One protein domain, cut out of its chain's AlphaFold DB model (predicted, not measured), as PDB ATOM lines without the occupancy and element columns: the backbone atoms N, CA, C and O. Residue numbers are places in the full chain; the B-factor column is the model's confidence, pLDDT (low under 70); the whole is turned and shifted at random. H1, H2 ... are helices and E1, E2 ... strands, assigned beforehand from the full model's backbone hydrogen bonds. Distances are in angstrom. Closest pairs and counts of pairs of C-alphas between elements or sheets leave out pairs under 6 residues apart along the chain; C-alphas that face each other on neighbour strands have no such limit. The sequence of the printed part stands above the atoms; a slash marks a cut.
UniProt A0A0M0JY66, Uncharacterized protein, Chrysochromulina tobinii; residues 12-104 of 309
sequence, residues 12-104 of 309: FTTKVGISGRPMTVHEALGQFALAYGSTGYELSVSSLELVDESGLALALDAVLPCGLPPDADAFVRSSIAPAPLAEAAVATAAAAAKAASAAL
ATOM      1  N   PHE A  12      32.441  31.383   9.474       54.53
ATOM      2  CA  PHE A  12      33.302  31.564  10.632       54.53
ATOM      3  C   PHE A  12      32.427  31.640  11.890       54.53
ATOM      4  O   PHE A  12      31.773  32.644  12.181       54.53
ATOM      5  N   THR A  13      32.388  30.557  12.658       46.16
ATOM      6  CA  THR A  13      31.643  30.513  13.924       46.16
ATOM      7  C   THR A  13      32.403  31.267  15.011       46.16
ATOM      8  O   THR A  13      33.609  31.098  15.144       46.16
ATOM      9  N   THR A  14      31.737  32.110  15.808       53.59
ATOM     10  CA  THR A  14      32.375  32.839  16.920       53.59
ATOM     11  C   THR A  14      31.456  32.902  18.131       53.59
ATOM     12  O   THR A  14      30.494  33.658  18.162       53.59
ATOM     13  N   LYS A  15      31.800  32.179  19.199       49.75
ATOM     14  CA  LYS A  15      31.024  32.214  20.444       49.75
ATOM     15  C   LYS A  15      31.245  33.526  21.206       49.75
ATOM     16  O   LYS A  15      32.264  33.721  21.866       49.75
ATOM     17  N   VAL A  16      30.271  34.432  21.163       53.66
ATOM     18  CA  VAL A  16      30.348  35.721  21.869       53.66
ATOM     19  C   VAL A  16      29.949  35.563  23.341       53.66
ATOM     20  O   VAL A  16      28.783  35.634  23.707       53.66
ATOM     21  N   GLY A  17      30.935  35.382  24.222       55.94
ATOM     22  CA  GLY A  17      30.727  35.457  25.674       55.94
ATOM     23  C   GLY A  17      30.652  36.908  26.170       55.94
ATOM     24  O   GLY A  17      31.686  37.586  26.231       55.94
ATOM     25  N   ILE A  18      29.453  37.372  26.541       53.97
ATOM     26  CA  ILE A  18      29.190  38.733  27.044       53.97
ATOM     27  C   ILE A  18      29.415  38.769  28.563       53.97
ATOM     28  O   ILE A  18      28.491  38.627  29.357       53.97
ATOM     29  N   SER A  19      30.662  38.958  28.990       52.09
ATOM     30  CA  SER A  19      30.987  39.331  30.371       52.09
ATOM     31  C   SER A  19      31.559  40.749  30.387       52.09
ATOM     32  O   SER A  19      32.763  40.946  30.239       52.09
ATOM     33  N   GLY A  20      30.696  41.764  30.504       66.00
ATOM     34  CA  GLY A  20      31.137  43.160  30.584       66.00
ATOM     35  C   GLY A  20      30.180  44.186  29.979       66.00
ATOM     36  O   GLY A  20      28.998  43.923  29.786       66.00
ATOM     37  N   ARG A  21      30.734  45.384  29.738       77.75
ATOM     38  CA  ARG A  21      30.078  46.578  29.181       77.75
ATOM     39  C   ARG A  21      29.184  46.226  27.973       77.75
ATOM     40  O   ARG A  21      29.635  45.459  27.125       77.75
ATOM     41  N   PRO A  22      27.974  46.814  27.859       80.38
ATOM     42  CA  PRO A  22      27.137  46.649  26.673       80.38
ATOM     43  C   PRO A  22      27.902  47.089  25.423       80.38
ATOM     44  O   PRO A  22      28.522  48.155  25.421       80.38
ATOM     45  N   MET A  23      27.862  46.258  24.386       87.75
ATOM     46  CA  MET A  23      28.562  46.479  23.125       87.75
ATOM     47  C   MET A  23      27.576  46.314  21.972       87.75
ATOM     48  O   MET A  23      26.715  45.432  22.005       87.75
ATOM     49  N   THR A  24      27.684  47.180  20.974       93.06
ATOM     50  CA  THR A  24      26.888  47.093  19.745       93.06
ATOM     51  C   THR A  24      27.406  45.983  18.829       93.06
ATOM     52  O   THR A  24      28.576  45.594  18.907       93.06
ATOM     53  N   VAL A  25      26.560  45.475  17.930       92.62
ATOM     54  CA  VAL A  25      26.975  44.503  16.901       92.62
ATOM     55  C   VAL A  25      28.125  45.059  16.053       92.62
ATOM     56  O   VAL A  25      29.101  44.352  15.816       92.62
ATOM     57  N   HIS A  26      28.081  46.339  15.678       94.75
ATOM     58  CA  HIS A  26      29.158  47.000  14.937       94.75
ATOM     59  C   HIS A  26      30.505  46.965  15.683       94.75
ATOM     60  O   HIS A  26      31.541  46.642  15.100       94.75
ATOM     61  N   GLU A  27      30.510  47.253  16.987       91.94
ATOM     62  CA  GLU A  27      31.716  47.148  17.818       91.94
ATOM     63  C   GLU A  27      32.208  45.693  17.933       91.94
ATOM     64  O   GLU A  27      33.419  45.455  17.899       91.94
ATOM     65  N   ALA A  28      31.293  44.715  18.003       91.56
ATOM     66  CA  ALA A  28      31.629  43.287  18.013       91.56
ATOM     67  C   ALA A  28      32.338  42.847  16.734       91.56
ATOM     68  O   ALA A  28      33.384  42.198  16.797       91.56
ATOM     69  N   LEU A  29      31.795  43.244  15.583       93.44
ATOM     70  CA  LEU A  29      32.372  42.955  14.273       93.44
ATOM     71  C   LEU A  29      33.726  43.648  14.091       93.44
ATOM     72  O   LEU A  29      34.656  43.041  13.565       93.44
ATOM     73  N   GLY A  30      33.883  44.871  14.606       92.88
ATOM     74  CA  GLY A  30      35.173  45.563  14.634       92.88
ATOM     75  C   GLY A  30      36.236  44.814  15.446       92.88
ATOM     76  O   GLY A  30      37.361  44.639  14.980       92.88
ATOM     77  N   GLN A  31      35.883  44.314  16.637       90.31
ATOM     78  CA  GLN A  31      36.803  43.498  17.441       90.31
ATOM     79  C   GLN A  31      37.146  42.169  16.764       90.31
ATOM     80  O   GLN A  31      38.305  41.754  16.799       90.31
ATOM     81  N   PHE A  32      36.163  41.528  16.128       90.81
ATOM     82  CA  PHE A  32      36.381  40.305  15.365       90.81
ATOM     83  C   PHE A  32      37.347  40.532  14.195       90.81
ATOM     84  O   PHE A  32      38.328  39.803  14.078       90.81
ATOM     85  N   ALA A  33      37.135  41.573  13.383       92.25
ATOM     86  CA  ALA A  33      38.010  41.905  12.257       92.25
ATOM     87  C   ALA A  33      39.457  42.179  12.709       92.25
ATOM     88  O   ALA A  33      40.407  41.676  12.108       92.25
ATOM     89  N   LEU A  34      39.633  42.906  13.821       89.00
ATOM     90  CA  LEU A  34      40.953  43.153  14.414       89.00
ATOM     91  C   LEU A  34      41.630  41.864  14.901       89.00
ATOM     92  O   LEU A  34      42.830  41.684  14.688       89.00
ATOM     93  N   ALA A  35      40.881  40.967  15.547       88.19
ATOM     94  CA  ALA A  35      41.404  39.678  15.993       88.19
ATOM     95  C   ALA A  35      41.782  38.785  14.802       88.19
ATOM     96  O   ALA A  35      42.855  38.178  14.806       88.19
ATOM     97  N   TYR A  36      40.947  38.759  13.760       88.19
ATOM     98  CA  TYR A  36      41.189  37.997  12.535       88.19
ATOM     99  C   TYR A  36      42.437  38.479  11.788       88.19
ATOM    100  O   TYR A  36      43.186  37.657  11.269       88.19
ATOM    101  N   GLY A  37      42.744  39.781  11.836       88.00
ATOM    102  CA  GLY A  37      43.974  40.356  11.275       88.00
ATOM    103  C   GLY A  37      45.273  39.680  11.732       88.00
ATOM    104  O   GLY A  37      46.258  39.661  10.995       88.00
ATOM    105  N   SER A  38      45.280  39.056  12.917       84.62
ATOM    106  CA  SER A  38      46.435  38.292  13.414       84.62
ATOM    107  C   SER A  38      46.751  37.026  12.604       84.62
ATOM    108  O   SER A  38      47.864  36.515  12.695       84.62
ATOM    109  N   THR A  39      45.808  36.551  11.784       86.50
ATOM    110  CA  THR A  39      45.984  35.400  10.880       86.50
ATOM    111  C   THR A  39      46.675  35.766   9.563       86.50
ATOM    112  O   THR A  39      46.990  34.881   8.774       86.50
ATOM    113  N   GLY A  40      46.939  37.056   9.321       90.06
ATOM    114  CA  GLY A  40      47.533  37.537   8.072       90.06
ATOM    115  C   GLY A  40      46.519  37.891   6.983       90.06
ATOM    116  O   GLY A  40      46.903  38.040   5.826       90.06
ATOM    117  N   TYR A  41      45.246  38.066   7.339       91.00
ATOM    118  CA  TYR A  41      44.168  38.421   6.416       91.00
ATOM    119  C   TYR A  41      43.378  39.645   6.894       91.00
ATOM    120  O   TYR A  41      43.115  39.787   8.087       91.00
ATOM    121  N   GLU A  42      42.961  40.514   5.970       92.00
ATOM    122  CA  GLU A  42      42.064  41.641   6.255       92.00
ATOM    123  C   GLU A  42      40.604  41.248   6.042       92.00
ATOM    124  O   GLU A  42      40.246  40.661   5.016       92.00
ATOM    125  N   LEU A  43      39.751  41.654   6.983       92.56
ATOM    126  CA  LEU A  43      38.301  41.638   6.826       92.56
ATOM    127  C   LEU A  43      37.770  43.062   6.962       92.56
ATOM    128  O   LEU A  43      38.051  43.752   7.942       92.56
ATOM    129  N   SER A  44      36.971  43.494   5.989       92.94
ATOM    130  CA  SER A  44      36.268  44.772   6.065       92.94
ATOM    131  C   SER A  44      35.059  44.633   6.981       92.94
ATOM    132  O   SER A  44      34.208  43.782   6.748       92.94
ATOM    133  N   VAL A  45      34.932  45.492   7.996       94.44
ATOM    134  CA  VAL A  45      33.777  45.468   8.918       94.44
ATOM    135  C   VAL A  45      32.455  45.610   8.157       94.44
ATOM    136  O   VAL A  45      31.469  44.977   8.516       94.44
ATOM    137  N   SER A  46      32.447  46.371   7.059       94.12
ATOM    138  CA  SER A  46      31.265  46.587   6.217       94.12
ATOM    139  C   SER A  46      30.801  45.344   5.456       94.12
ATOM    140  O   SER A  46      29.682  45.344   4.953       94.12
ATOM    141  N   SER A  47      31.648  44.317   5.314       93.12
ATOM    142  CA  SER A  47      31.285  43.051   4.662       93.12
ATOM    143  C   SER A  47      30.905  41.954   5.649       93.12
ATOM    144  O   SER A  47      30.588  40.847   5.207       93.12
ATOM    145  N   LEU A  48      30.980  42.239   6.954       94.31
ATOM    146  CA  LEU A  48      30.667  41.296   8.014       94.31
ATOM    147  C   LEU A  48      29.228  41.462   8.496       94.31
ATOM    148  O   LEU A  48      28.742  42.573   8.697       94.31
ATOM    149  N   GLU A  49      28.582  40.334   8.753       94.44
ATOM    150  CA  GLU A  49      27.250  40.259   9.342       94.44
ATOM    151  C   GLU A  49      27.288  39.311  10.540       94.44
ATOM    152  O   GLU A  49      27.899  38.242  10.481       94.44
ATOM    153  N   LEU A  50      26.635  39.699  11.636       93.62
ATOM    154  CA  LEU A  50      26.440  38.825  12.787       93.62
ATOM    155  C   LEU A  50      25.069  38.162  12.652       93.62
ATOM    156  O   LEU A  50      24.055  38.858  12.678       93.62
ATOM    157  N   VAL A  51      25.037  36.842  12.497       92.69
ATOM    158  CA  VAL A  51      23.803  36.055  12.382       92.69
ATOM    159  C   VAL A  51      23.586  35.196  13.624       92.69
ATOM    160  O   VAL A  51      24.543  34.743  14.252       92.69
ATOM    161  N   ASP A  52      22.329  34.982  13.997       91.06
ATOM    162  CA  ASP A  52      21.963  34.060  15.076       91.06
ATOM    163  C   ASP A  52      21.942  32.587  14.610       91.06
ATOM    164  O   ASP A  52      22.190  32.273  13.444       91.06
ATOM    165  N   GLU A  53      21.615  31.666  15.521       87.50
ATOM    166  CA  GLU A  53      21.456  30.230  15.232       87.50
ATOM    167  C   GLU A  53      20.354  29.902  14.205       87.50
ATOM    168  O   GLU A  53      20.351  28.819  13.619       87.50
ATOM    169  N   SER A  54      19.422  30.828  13.967       87.06
ATOM    170  CA  SER A  54      18.379  30.694  12.945       87.06
ATOM    171  C   SER A  54      18.818  31.221  11.572       87.06
ATOM    172  O   SER A  54      18.109  31.025  10.582       87.06
ATOM    173  N   GLY A  55      19.995  31.853  11.496       88.94
ATOM    174  CA  GLY A  55      20.540  32.475  10.295       88.94
ATOM    175  C   GLY A  55      20.025  33.894  10.041       88.94
ATOM    176  O   GLY A  55      20.237  34.416   8.944       88.94
ATOM    177  N   LEU A  56      19.354  34.524  11.010       91.81
ATOM    178  CA  LEU A  56      18.881  35.904  10.896       91.81
ATOM    179  C   LEU A  56      19.993  36.887  11.260       91.81
ATOM    180  O   LEU A  56      20.624  36.767  12.309       91.81
ATOM    181  N   ALA A  57      20.212  37.879  10.396       92.81
ATOM    182  CA  ALA A  57      21.184  38.940  10.628       92.81
ATOM    183  C   ALA A  57      20.696  39.922  11.702       92.81
ATOM    184  O   ALA A  57      19.565  40.415  11.661       92.81
ATOM    185  N   LEU A  58      21.576  40.229  12.651       93.06
ATOM    186  CA  LEU A  58      21.352  41.209  13.707       93.06
ATOM    187  C   LEU A  58      21.674  42.620  13.192       93.06
ATOM    188  O   LEU A  58      22.648  42.826  12.470       93.06
ATOM    189  N   ALA A  59      20.870  43.609  13.590       94.69
ATOM    190  CA  ALA A  59      21.109  45.005  13.224       94.69
ATOM    191  C   ALA A  59      22.422  45.528  13.838       94.69
ATOM    192  O   ALA A  59      22.739  45.232  14.990       94.69
ATOM    193  N   LEU A  60      23.182  46.325  13.079       93.12
ATOM    194  CA  LEU A  60      24.523  46.796  13.465       93.12
ATOM    195  C   LEU A  60      24.538  47.653  14.743       93.12
ATOM    196  O   LEU A  60      25.520  47.645  15.486       93.12
ATOM    197  N   ASP A  61      23.459  48.382  15.006       94.19
ATOM    198  CA  ASP A  61      23.263  49.238  16.178       94.19
ATOM    199  C   ASP A  61      22.641  48.500  17.374       94.19
ATOM    200  O   ASP A  61      22.545  49.059  18.469       94.19
ATOM    201  N   ALA A  62      22.251  47.234  17.200       92.06
ATOM    202  CA  ALA A  62      21.677  46.447  18.275       92.06
ATOM    203  C   ALA A  62      22.724  46.193  19.376       92.06
ATOM    204  O   ALA A  62      23.884  45.871  19.106       92.06
ATOM    205  N   VAL A  63      22.315  46.355  20.637       89.88
ATOM    206  CA  VAL A  63      23.179  46.186  21.815       89.88
ATOM    207  C   VAL A  63      23.095  44.751  22.326       89.88
ATOM    208  O   VAL A  63      22.032  44.310  22.774       89.88
ATOM    209  N   LEU A  64      24.214  44.024  22.289       86.25
ATOM    210  CA  LEU A  64      24.273  42.617  22.683       86.25
ATOM    211  C   LEU A  64      23.929  42.446  24.179       86.25
ATOM    212  O   LEU A  64      24.392  43.243  25.002       86.25
ATOM    213  N   PRO A  65      23.119  41.429  24.552       81.38
ATOM    214  CA  PRO A  65      22.748  40.254  23.748       81.38
ATOM    215  C   PRO A  65      21.627  40.439  22.709       81.38
ATOM    216  O   PRO A  65      21.278  39.463  22.065       81.38
ATOM    217  N   CYS A  66      21.049  41.629  22.500       74.25
ATOM    218  CA  CYS A  66      20.049  41.890  21.442       74.25
ATOM    219  C   CYS A  66      18.809  40.967  21.439       74.25
ATOM    220  O   CYS A  66      18.147  40.843  20.414       74.25
ATOM    221  N   GLY A  67      18.480  40.313  22.556       75.12
ATOM    222  CA  GLY A  67      17.407  39.312  22.605       75.12
ATOM    223  C   GLY A  67      17.841  37.876  22.287       75.12
ATOM    224  O   GLY A  67      16.986  36.995  22.276       75.12
ATOM    225  N   LEU A  68      19.140  37.617  22.097       78.44
ATOM    226  CA  LEU A  68      19.695  36.264  22.110       78.44
ATOM    227  C   LEU A  68      19.465  35.632  23.495       78.44
ATOM    228  O   LEU A  68      19.712  36.296  24.514       78.44
ATOM    229  N   PRO A  69      18.976  34.380  23.565       75.06
ATOM    230  CA  PRO A  69      18.793  33.707  24.838       75.06
ATOM    231  C   PRO A  69      20.148  33.480  25.529       75.06
ATOM    232  O   PRO A  69      21.191  33.453  24.869       75.06
ATOM    233  N   PRO A  70      20.162  33.332  26.865       73.81
ATOM    234  CA  PRO A  70      21.374  32.928  27.566       73.81
ATOM    235  C   PRO A  70      21.897  31.627  26.946       73.81
ATOM    236  O   PRO A  70      21.120  30.711  26.690       73.81
ATOM    237  N   ASP A  71      23.201  31.594  26.675       76.69
ATOM    238  CA  ASP A  71      23.925  30.497  26.017       76.69
ATOM    239  C   ASP A  71      23.704  30.317  24.503       76.69
ATOM    240  O   ASP A  71      24.295  29.395  23.936       76.69
ATOM    241  N   ALA A  72      22.949  31.196  23.825       77.50
ATOM    242  CA  ALA A  72      22.904  31.186  22.360       77.50
ATOM    243  C   ALA A  72      24.257  31.537  21.737       77.50
ATOM    244  O   ALA A  72      24.979  32.429  22.197       77.50
ATOM    245  N   ASP A  73      24.558  30.851  20.640       83.12
ATOM    246  CA  ASP A  73      25.702  31.143  19.792       83.12
ATOM    247  C   ASP A  73      25.308  32.148  18.697       83.12
ATOM    248  O   ASP A  73      24.186  32.151  18.189       83.12
ATOM    249  N   ALA A  74      26.251  33.020  18.344       85.56
ATOM    250  CA  ALA A  74      26.160  33.908  17.193       85.56
ATOM    251  C   ALA A  74      27.300  33.568  16.227       85.56
ATOM    252  O   ALA A  74      28.342  33.053  16.630       85.56
ATOM    253  N   PHE A  75      27.116  33.845  14.946       87.94
ATOM    254  CA  PHE A  75      28.064  33.483  13.898       87.94
ATOM    255  C   PHE A  75      28.415  34.731  13.095       87.94
ATOM    256  O   PHE A  75      27.550  35.571  12.847       87.94
ATOM    257  N   VAL A  76      29.679  34.872  12.693       92.69
ATOM    258  CA  VAL A  76      30.108  35.982  11.837       92.69
ATOM    259  C   VAL A  76      30.212  35.464  10.408       92.69
ATOM    260  O   VAL A  76      30.993  34.563  10.106       92.69
ATOM    261  N   ARG A  77      29.425  36.043   9.507       90.56
ATOM    262  CA  ARG A  77      29.496  35.759   8.072       90.56
ATOM    263  C   ARG A  77      30.183  36.907   7.353       90.56
ATOM    264  O   ARG A  77      29.975  38.065   7.696       90.56
ATOM    265  N   SER A  78      30.983  36.578   6.341       91.69
ATOM    266  CA  SER A  78      31.534  37.558   5.406       91.69
ATOM    267  C   SER A  78      30.962  37.314   4.018       91.69
ATOM    268  O   SER A  78      30.972  36.186   3.531       91.69
ATOM    269  N   SER A  79      30.495  38.375   3.365       87.50
ATOM    270  CA  SER A  79      30.085  38.331   1.955       87.50
ATOM    271  C   SER A  79      31.270  38.399   0.983       87.50
ATOM    272  O   SER A  79      31.113  38.119  -0.206       87.50
ATOM    273  N   ILE A  80      32.461  38.764   1.474       87.81
ATOM    274  CA  ILE A  80      33.674  38.963   0.675       87.81
ATOM    275  C   ILE A  80      34.775  38.026   1.178       87.81
ATOM    276  O   ILE A  80      34.948  37.843   2.386       87.81
ATOM    277  N   ALA A  81      35.526  37.434   0.247       85.56
ATOM    278  CA  ALA A  81      36.684  36.613   0.579       85.56
ATOM    279  C   ALA A  81      37.776  37.454   1.275       85.56
ATOM    280  O   ALA A  81      38.024  38.586   0.850       85.56
ATOM    281  N   PRO A  82      38.442  36.922   2.315       88.00
ATOM    282  CA  PRO A  82      39.497  37.640   3.022       88.00
ATOM    283  C   PRO A  82      40.659  37.990   2.082       88.00
ATOM    284  O   PRO A  82      41.128  37.146   1.316       88.00
ATOM    285  N   ALA A  83      41.138  39.233   2.153       87.69
ATOM    286  CA  ALA A  83      42.296  39.680   1.381       87.69
ATOM    287  C   ALA A  83      43.590  39.410   2.170       87.69
ATOM    288  O   ALA A  83      43.605  39.637   3.380       87.69
ATOM    289  N   PRO A  84      44.680  38.938   1.540       88.81
ATOM    290  CA  PRO A  84      45.950  38.756   2.237       88.81
ATOM    291  C   PRO A  84      46.500  40.112   2.695       88.81
ATOM    292  O   PRO A  84      46.595  41.056   1.907       88.81
ATOM    293  N   LEU A  85      46.873  40.201   3.971       87.00
ATOM    294  CA  LEU A  85      47.519  41.384   4.528       87.00
ATOM    295  C   LEU A  85      48.966  41.459   4.021       87.00
ATOM    296  O   LEU A  85      49.666  40.448   3.949       87.00
ATOM    297  N   ALA A  86      49.455  42.666   3.734       85.38
ATOM    298  CA  ALA A  86      50.882  42.864   3.500       85.38
ATOM    299  C   ALA A  86      51.681  42.442   4.749       85.38
ATOM    300  O   ALA A  86      51.300  42.766   5.873       85.38
ATOM    301  N   GLU A  87      52.812  41.762   4.561       76.38
ATOM    302  CA  GLU A  87      53.612  41.139   5.631       76.38
ATOM    303  C   GLU A  87      53.989  42.116   6.767       76.38
ATOM    304  O   GLU A  87      53.957  41.769   7.947       76.38
ATOM    305  N   ALA A  88      54.234  43.388   6.428       76.31
ATOM    306  CA  ALA A  88      54.514  44.451   7.395       76.31
ATOM    307  C   ALA A  88      53.319  44.799   8.310       76.31
ATOM    308  O   ALA A  88      53.519  45.237   9.443       76.31
ATOM    309  N   ALA A  89      52.083  44.599   7.846       76.69
ATOM    310  CA  ALA A  89      50.866  44.925   8.586       76.69
ATOM    311  C   ALA A  89      50.454  43.818   9.580       76.69
ATOM    312  O   ALA A  89      49.762  44.093  10.567       76.69
ATOM    313  N   VAL A  90      50.917  42.578   9.376       77.69
ATOM    314  CA  VAL A  90      50.576  41.425  10.233       77.69
ATOM    315  C   VAL A  90      51.141  41.613  11.642       77.69
ATOM    316  O   VAL A  90      50.443  41.416  12.639       77.69
ATOM    317  N   ALA A  91      52.385  42.091  11.736       78.00
ATOM    318  CA  ALA A  91      53.037  42.372  13.013       78.00
ATOM    319  C   ALA A  91      52.310  43.474  13.806       78.00
ATOM    320  O   ALA A  91      52.138  43.362  15.024       78.00
ATOM    321  N   THR A  92      51.830  44.520  13.123       78.00
ATOM    322  CA  THR A  92      51.056  45.596  13.757       78.00
ATOM    323  C   THR A  92      49.664  45.139  14.198       78.00
ATOM    324  O   THR A  92      49.231  45.507  15.291       78.00
ATOM    325  N   ALA A  93      48.991  44.289  13.414       73.81
ATOM    326  CA  ALA A  93      47.675  43.747  13.756       73.81
ATOM    327  C   ALA A  93      47.737  42.818  14.981       73.81
ATOM    328  O   ALA A  93      46.942  42.958  15.912       73.81
ATOM    329  N   ALA A  94      48.742  41.938  15.046       75.56
ATOM    330  CA  ALA A  94      48.959  41.062  16.199       75.56
ATOM    331  C   ALA A  94      49.241  41.855  17.492       75.56
ATOM    332  O   ALA A  94      48.721  41.522  18.563       75.56
ATOM    333  N   ALA A  95      50.019  42.941  17.403       77.88
ATOM    334  CA  ALA A  95      50.276  43.827  18.538       77.88
ATOM    335  C   ALA A  95      49.004  44.562  19.003       77.88
ATOM    336  O   ALA A  95      48.746  44.640  20.208       77.88
ATOM    337  N   ALA A  96      48.179  45.044  18.067       75.94
ATOM    338  CA  ALA A  96      46.915  45.716  18.367       75.94
ATOM    339  C   ALA A  96      45.890  44.770  19.022       75.94
ATOM    340  O   ALA A  96      45.289  45.130  20.036       75.94
ATOM    341  N   ALA A  97      45.750  43.537  18.521       73.12
ATOM    342  CA  ALA A  97      44.873  42.521  19.112       73.12
ATOM    343  C   ALA A  97      45.293  42.161  20.554       73.12
ATOM    344  O   ALA A  97      44.459  42.015  21.458       73.12
ATOM    345  N   LYS A  98      46.607  42.092  20.809       75.56
ATOM    346  CA  LYS A  98      47.157  41.859  22.153       75.56
ATOM    347  C   LYS A  98      46.923  43.047  23.097       75.56
ATOM    348  O   LYS A  98      46.628  42.848  24.273       75.56
ATOM    349  N   ALA A  99      47.006  44.280  22.597       74.25
ATOM    350  CA  ALA A  99      46.705  45.479  23.382       74.25
ATOM    351  C   ALA A  99      45.205  45.598  23.717       74.25
ATOM    352  O   ALA A  99      44.855  45.927  24.852       74.25
ATOM    353  N   ALA A 100      44.321  45.276  22.767       68.62
ATOM    354  CA  ALA A 100      42.871  45.304  22.968       68.62
ATOM    355  C   ALA A 100      42.419  44.277  24.022       68.62
ATOM    356  O   ALA A 100      41.680  44.620  24.947       68.62
ATOM    357  N   SER A 101      42.928  43.043  23.946       66.31
ATOM    358  CA  SER A 101      42.650  42.004  24.951       66.31
ATOM    359  C   SER A 101      43.196  42.362  26.343       66.31
ATOM    360  O   SER A 101      42.520  42.119  27.343       66.31
ATOM    361  N   ALA A 102      44.358  43.021  26.427       68.31
ATOM    362  CA  ALA A 102      44.919  43.498  27.694       68.31
ATOM    363  C   ALA A 102      44.122  44.663  28.317       68.31
ATOM    364  O   ALA A 102      43.978  44.725  29.539       68.31
ATOM    365  N   ALA A 103      43.571  45.573  27.506       63.12
ATOM    366  CA  ALA A 103      42.740  46.678  27.993       63.12
ATOM    367  C   ALA A 103      41.414  46.189  28.607       63.12
ATOM    368  O   ALA A 103      40.950  46.754  29.599       63.12
ATOM    369  N   LEU A 104      40.847  45.109  28.061       58.66
ATOM    370  CA  LEU A 104      39.631  44.453  28.557       58.66
ATOM    371  C   LEU A 104      39.848  43.651  29.852       58.66
ATOM    372  O   LEU A 104      38.896  43.433  30.594       58.66
TER     373      LEU A 104
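AT A GLANCE: This is residues 12 to 104 of the 309 residues of an uncharacterized protein of Chrysochromulina tobinii (UniProt A0A0M0JY66). A small three-stranded sheet has helix H1 across one face, its other face bare of named helices, while the longer helix H2 lies beyond the sheet and packs on the last part of H1. The long link 53 to 73 loops out from the sheet's E2 and E3. The 93 printed residues run E1, H1, E2, E3, H2; the antiparallel sheet has order E1, E3, E2. The class is mixed, with under half the residues in named elements; the whole is compact, radius of gyration of the C-alphas 13.6 A, spans 41 by 30 by 20 A.

HOW THE PARTS SIT: Look first at inner strand E3, residues 74 to 78: edge strand E1, residues 12 to 14, is its antiparallel neighbour, with N 76 and O 12 3.1 A apart. E3 forms a hairpin with edge strand E2, residues 48 to 52; N 51 and O 75, 2.8 A apart, are within hydrogen-bond range. H1, residues 25 to 39, is on this sheet, making two layers, a helix over one face; C-alphas 29 and 48 are its closest to E2, 6.7 A. E1, H1, E2 form a split strand-helix-strand unit, E3 between its strands, with a right-handed crossover. H2, residues 87 to 104, touches H1 through residues 90 to 97 against 34 to 39, closest C-alphas Ser 38 and Ala 94, 4.7 A, at a steep tilt of 49 degrees, opposite ways. O i to N i+4 pairs are within range in 9 of 11 for H1 and 12 of 14 for H2.

IN THESE COORDINATES: Find C-alpha 12 at (33.302, 31.564, 10.632), where E1 begins its 6.5 A. H1 runs 21.9 A from C-alpha 25 at (26.975, 44.503, 16.901). E2 spans 13.3 A, E3 13.5 A; H2 runs 27.1 A to C-alpha 104 at (39.631, 44.453, 28.557).

THE WHOLE: C-alphas 69 and 88 are farthest apart, 41.2 A. The printed part has no cut; its long link is E2 to E3. Look for pLDDT under 70 at residues 12 to 20 and 100 to 104.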